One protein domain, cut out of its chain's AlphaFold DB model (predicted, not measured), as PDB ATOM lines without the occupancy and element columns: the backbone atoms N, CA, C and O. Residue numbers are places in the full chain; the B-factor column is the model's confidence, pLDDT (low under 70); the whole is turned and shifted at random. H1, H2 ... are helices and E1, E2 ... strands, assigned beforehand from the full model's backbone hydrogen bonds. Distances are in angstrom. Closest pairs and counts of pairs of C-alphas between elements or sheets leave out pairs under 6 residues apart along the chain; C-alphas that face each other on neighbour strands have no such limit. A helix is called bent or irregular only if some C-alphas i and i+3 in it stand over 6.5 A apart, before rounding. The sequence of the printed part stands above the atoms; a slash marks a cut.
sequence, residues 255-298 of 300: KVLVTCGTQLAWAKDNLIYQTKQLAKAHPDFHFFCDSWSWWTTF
ATOM      1  N   LYS A 255     138.895 113.407  88.829       90.25
ATOM      2  CA  LYS A 255     139.253 112.391  87.830       90.25
ATOM      3  C   LYS A 255     138.394 112.587  86.588       90.25
ATOM      4  O   LYS A 255     137.177 112.682  86.710       90.25
ATOM      5  N   VAL A 256     139.016 112.665  85.416       91.25
ATOM      6  CA  VAL A 256     138.325 112.910  84.143       91.25
ATOM      7  C   VAL A 256     138.732 111.846  83.139       91.25
ATOM      8  O   VAL A 256     139.908 111.725  82.810       91.25
ATOM      9  N   LEU A 257     137.757 111.095  82.630       88.88
ATOM     10  CA  LEU A 257     137.956 110.209  81.489       88.88
ATOM     11  C   LEU A 257     137.822 111.010  80.193       88.88
ATOM     12  O   LEU A 257     136.813 111.676  79.964       88.88
ATOM     13  N   VAL A 258     138.833 110.915  79.338       90.62
ATOM     14  CA  VAL A 258     138.873 111.520  78.013       90.62
ATOM     15  C   VAL A 258     138.942 110.411  76.971       90.62
ATOM     16  O   VAL A 258     139.935 109.698  76.848       90.62
ATOM     17  N   THR A 259     137.873 110.275  76.194       87.56
ATOM     18  CA  THR A 259     137.793 109.335  75.074       87.56
ATOM     19  C   THR A 259     136.983 109.955  73.937       87.56
ATOM     20  O   THR A 259     136.081 110.759  74.171       87.56
ATOM     21  N   CYS A 260     137.307 109.589  72.698       84.81
ATOM     22  CA  CYS A 260     136.510 109.911  71.507       84.81
ATOM     23  C   CYS A 260     135.957 108.651  70.822       84.81
ATOM     24  O   CYS A 260     135.580 108.682  69.652       84.81
ATOM     25  N   GLY A 261     135.888 107.542  71.564       81.62
ATOM     26  CA  GLY A 261     135.366 106.272  71.080       81.62
ATOM     27  C   GLY A 261     136.313 105.526  70.135       81.62
ATOM     28  O   GLY A 261     137.520 105.781  70.043       81.62
ATOM     29  N   THR A 262     135.743 104.545  69.439       74.69
ATOM     30  CA  THR A 262     136.495 103.583  68.620       74.69
ATOM     31  C   THR A 262     136.870 104.121  67.240       74.69
ATOM     32  O   THR A 262     137.826 103.642  66.640       74.69
ATOM     33  N   GLN A 263     136.152 105.123  66.733       73.75
ATOM     34  CA  GLN A 263     136.409 105.748  65.431       73.75
ATOM     35  C   GLN A 263     137.064 107.133  65.607       73.75
ATOM     36  O   GLN A 263     137.336 107.549  66.727       73.75
ATOM     37  N   LEU A 264     137.356 107.843  64.507       81.56
ATOM     38  CA  LEU A 264     137.995 109.181  64.488       81.56
ATOM     39  C   LEU A 264     139.496 109.205  64.830       81.56
ATOM     40  O   LEU A 264     139.956 110.054  65.591       81.56
ATOM     41  N   ALA A 265     140.287 108.316  64.219       79.75
ATOM     42  CA  ALA A 265     141.746 108.290  64.396       79.75
ATOM     43  C   ALA A 265     142.408 109.673  64.215       79.75
ATOM     44  O   ALA A 265     143.249 110.058  65.018       79.75
ATOM     45  N   TRP A 266     141.954 110.455  63.233       81.88
ATOM     46  CA  TRP A 266     142.472 111.794  62.930       81.88
ATOM     47  C   TRP A 266     142.284 112.829  64.050       81.88
ATOM     48  O   TRP A 266     143.011 113.816  64.099       81.88
ATOM     49  N   ALA A 267     141.317 112.630  64.950       85.62
ATOM     50  CA  ALA A 267     141.031 113.565  66.038       85.62
ATOM     51  C   ALA A 267     141.818 113.243  67.320       85.62
ATOM     52  O   ALA A 267     141.916 114.093  68.206       85.62
ATOM     53  N   LYS A 268     142.374 112.029  67.432       85.88
ATOM     54  CA  LYS A 268     142.961 111.512  68.678       85.88
ATOM     55  C   LYS A 268     144.238 112.240  69.081       85.88
ATOM     56  O   LYS A 268     144.381 112.581  70.252       85.88
ATOM     57  N   ASP A 269     145.108 112.566  68.129       86.69
ATOM     58  CA  ASP A 269     146.345 113.300  68.425       86.69
ATOM     59  C   ASP A 269     146.055 114.710  68.943       86.69
ATOM     60  O   ASP A 269     146.635 115.155  69.937       86.69
ATOM     61  N   ASN A 270     145.092 115.396  68.320       89.12
ATOM     62  CA  ASN A 270     144.644 116.696  68.802       89.12
ATOM     63  C   ASN A 270     143.964 116.576  70.174       89.12
ATOM     64  O   ASN A 270     144.233 117.396  71.044       89.12
ATOM     65  N   LEU A 271     143.138 115.549  70.408       90.81
ATOM     66  CA  LEU A 271     142.521 115.309  71.715       90.81
ATOM     67  C   LEU A 271     143.588 115.169  72.807       90.81
ATOM     68  O   LEU A 271     143.538 115.892  73.796       90.81
ATOM     69  N   ILE A 272     144.603 114.330  72.580       90.31
ATOM     70  CA  ILE A 272     145.736 114.148  73.496       90.31
ATOM     71  C   ILE A 272     146.469 115.473  73.733       90.31
ATOM     72  O   ILE A 272     146.777 115.819  74.876       90.31
ATOM     73  N   TYR A 273     146.753 116.225  72.668       92.38
ATOM     74  CA  TYR A 273     147.412 117.522  72.779       92.38
ATOM     75  C   TYR A 273     146.609 118.491  73.656       92.38
ATOM     76  O   TYR A 273     147.167 119.067  74.592       92.38
ATOM     77  N   GLN A 274     145.304 118.632  73.410       93.75
ATOM     78  CA  GLN A 274     144.427 119.512  74.188       93.75
ATOM     79  C   GLN A 274     144.312 119.048  75.645       93.75
ATOM     80  O   GLN A 274     144.415 119.865  76.559       93.75
ATOM     81  N   THR A 275     144.193 117.741  75.890       94.25
ATOM     82  CA  THR A 275     144.164 117.174  77.245       94.25
ATOM     83  C   THR A 275     145.440 117.483  78.020       94.25
ATOM     84  O   THR A 275     145.360 117.827  79.195       94.25
ATOM     85  N   LYS A 276     146.614 117.453  77.375       93.94
ATOM     86  CA  LYS A 276     147.873 117.869  78.017       93.94
ATOM     87  C   LYS A 276     147.869 119.346  78.405       93.94
ATOM     88  O   LYS A 276     148.380 119.685  79.470       93.94
ATOM     89  N   GLN A 277     147.312 120.225  77.570       95.94
ATOM     90  CA  GLN A 277     147.197 121.647  77.920       95.94
ATOM     91  C   GLN A 277     146.229 121.855  79.090       95.94
ATOM     92  O   GLN A 277     146.541 122.604  80.013       95.94
ATOM     93  N   LEU A 278     145.099 121.140  79.101       94.81
ATOM     94  CA  LEU A 278     144.140 121.174  80.208       94.81
ATOM     95  C   LEU A 278     144.750 120.657  81.513       94.81
ATOM     96  O   LEU A 278     144.575 121.291  82.547       94.81
ATOM     97  N   ALA A 279     145.513 119.564  81.469       93.44
ATOM     98  CA  ALA A 279     146.204 119.027  82.641       93.44
ATOM     99  C   ALA A 279     147.182 120.043  83.252       93.44
ATOM    100  O   ALA A 279     147.224 120.199  84.468       93.44
ATOM    101  N   LYS A 280     147.916 120.792  82.415       94.19
ATOM    102  CA  LYS A 280     148.805 121.874  82.873       94.19
ATOM    103  C   LYS A 280     148.043 123.040  83.504       94.19
ATOM    104  O   LYS A 280     148.506 123.606  84.487       94.19
ATOM    105  N   ALA A 281     146.903 123.415  82.926       96.06
ATOM    106  CA  ALA A 281     146.085 124.522  83.417       96.06
ATOM    107  C   ALA A 281     145.287 124.169  84.688       96.06
ATOM    108  O   ALA A 281     144.913 125.065  85.443       96.06
ATOM    109  N   HIS A 282     145.036 122.879  84.927       94.25
ATOM    110  CA  HIS A 282     144.181 122.377  86.003       94.25
ATOM    111  C   HIS A 282     144.880 121.270  86.816       94.25
ATOM    112  O   HIS A 282     144.517 120.096  86.702       94.25
ATOM    113  N   PRO A 283     145.874 121.616  87.660       90.88
ATOM    114  CA  PRO A 283     146.669 120.636  88.411       90.88
ATOM    115  C   PRO A 283     145.875 119.869  89.486       90.88
ATOM    116  O   PRO A 283     146.318 118.818  89.951       90.88
ATOM    117  N   ASP A 284     144.691 120.360  89.876       93.44
ATOM    118  CA  ASP A 284     143.754 119.662  90.765       93.44
ATOM    119  C   ASP A 284     142.981 118.529  90.063       93.44
ATOM    120  O   ASP A 284     142.278 117.754  90.718       93.44
ATOM    121  N   PHE A 285     143.128 118.395  88.742       92.94
ATOM    122  CA  PHE A 285     142.532 117.332  87.944       92.94
ATOM    123  C   PHE A 285     143.574 116.279  87.540       92.94
ATOM    124  O   PHE A 285     144.777 116.523  87.452       92.94
ATOM    125  N   HIS A 286     143.091 115.072  87.284       90.88
ATOM    126  CA  HIS A 286     143.831 113.988  86.666       90.88
ATOM    127  C   HIS A 286     143.023 113.454  85.485       90.88
ATOM    128  O   HIS A 286     141.847 113.105  85.631       90.88
ATOM    129  N   PHE A 287     143.652 113.417  84.313       90.44
ATOM    130  CA  PHE A 287     143.012 113.048  83.059       90.44
ATOM    131  C   PHE A 287     143.472 111.655  82.623       90.44
ATOM    132  O   PHE A 287     144.660 111.426  82.404       90.44
ATOM    133  N   PHE A 288     142.520 110.742  82.447       86.94
ATOM    134  CA  PHE A 288     142.732 109.416  81.878       86.94
ATOM    135  C   PHE A 288     142.364 109.464  80.402       86.94
ATOM    136  O   PHE A 288     141.202 109.691  80.073       86.94
ATOM    137  N   CYS A 289     143.340 109.298  79.511       84.62
ATOM    138  CA  CYS A 289     143.110 109.380  78.074       84.62
ATOM    139  C   CYS A 289     143.231 108.002  77.426       84.62
ATOM    140  O   CYS A 289     144.225 107.300  77.618       84.62
ATOM    141  N   ASP A 290     142.242 107.651  76.613       75.50
ATOM    142  CA  ASP A 290     142.289 106.471  75.755       75.50
ATOM    143  C   ASP A 290     143.028 106.798  74.441       75.50
ATOM    144  O   ASP A 290     142.672 107.735  73.718       75.50
ATOM    145  N   SER A 291     144.077 106.032  74.140       65.06
ATOM    146  CA  SER A 291     144.843 106.082  72.892       65.06
ATOM    147  C   SER A 291     144.977 104.654  72.360       65.06
ATOM    148  O   SER A 291     145.227 103.761  73.156       65.06
ATOM    149  N   TRP A 292     144.832 104.447  71.042       53.84
ATOM    150  CA  TRP A 292     144.611 103.176  70.302       53.84
ATOM    151  C   TRP A 292     145.451 101.922  70.641       53.84
ATOM    152  O   TRP A 292     145.273 100.897  69.990       53.84
ATOM    153  N   SER A 293     146.368 101.967  71.600       36.12
ATOM    154  CA  SER A 293     147.188 100.821  71.990       36.12
ATOM    155  C   SER A 293     147.252 100.575  73.496       36.12
ATOM    156  O   SER A 293     147.337  99.417  73.871       36.12
ATOM    157  N   TRP A 294     147.155 101.592  74.354       31.69
ATOM    158  CA  TRP A 294     147.225 101.466  75.813       31.69
ATOM    159  C   TRP A 294     146.618 102.724  76.452       31.69
ATOM    160  O   TRP A 294     146.615 103.799  75.837       31.69
ATOM    161  N   TRP A 295     146.149 102.619  77.701       37.50
ATOM    162  CA  TRP A 295     145.897 103.794  78.537       37.50
ATOM    163  C   TRP A 295     147.201 104.577  78.671       37.50
ATOM    164  O   TRP A 295     148.105 104.172  79.402       37.50
ATOM    165  N   THR A 296     147.321 105.699  77.965       35.84
ATOM    166  CA  THR A 296     148.450 106.600  78.183       35.84
ATOM    167  C   THR A 296     148.055 107.533  79.317       35.84
ATOM    168  O   THR A 296     147.314 108.498  79.126       35.84
ATOM    169  N   THR A 297     148.516 107.227  80.528       38.81
ATOM    170  CA  THR A 297     148.403 108.143  81.665       38.81
ATOM    171  C   THR A 297     149.316 109.336  81.424       38.81
ATOM    172  O   THR A 297     150.535 109.183  81.324       38.81
ATOM    173  N   PHE A 298     148.744 110.534  81.342       36.72
ATOM    174  CA  PHE A 298     149.532 111.760  81.314       36.72
ATOM    175  C   PHE A 298     149.694 112.271  82.742       36.72
ATOM    176  O   PHE A 298     148.737 112.726  83.364       36.72
TER     177      PHE A 298
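This is residues 255 to 298 of the 300 residues of a protein of Streptococcus infantis SK1302 (UniProt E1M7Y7). One long helix, H1, covers one face of a small three-stranded sheet, running along its middle strand E2; the other face is bare. The printed part has 44 residues, with E1, H1, E2 and E3 in chain order; the sheet, E1 E2 E3, is mixed, as is the class, helices and strands. It is compact, with a radius of gyration of the C-alphas of 10.2 A, and spans 30 by 16 by 13 A.

E1, residues 255 to 258, begins at C-alpha 255 (139.253, 112.391, 87.830). H1, residues 265 to 281, is 25.4 A long and only just irregular: C-alphas 266 and 269 are 6.9 A apart. E2, residues 285 to 291, is 18.9 A long. E3, residues 294 to 297, ends at C-alpha 297 (148.403, 108.143, 81.665).

E1 and E2 are parallel, N 258 and O 288 2.8 A apart; with H1 between, they form a strand-helix-strand unit with a right-handed crossover. E2 and E3 form an antiparallel hairpin, N 294 and O 291 3.1 A apart. H1 is on the sheet in two layers, helix over strands, at a height of 9.2 A; its closest C-alphas to E2 are Ala 279 and Phe 285, 6.7 A. In H1, 11 of 13 O i to N i+4 pairs are within hydrogen-bond range.

The farthest C-alphas, Gln 263 and Asp 284, are 29.8 A apart. The printed part has no cut and no long link; pLDDT is under 70 in residues 291 to 298.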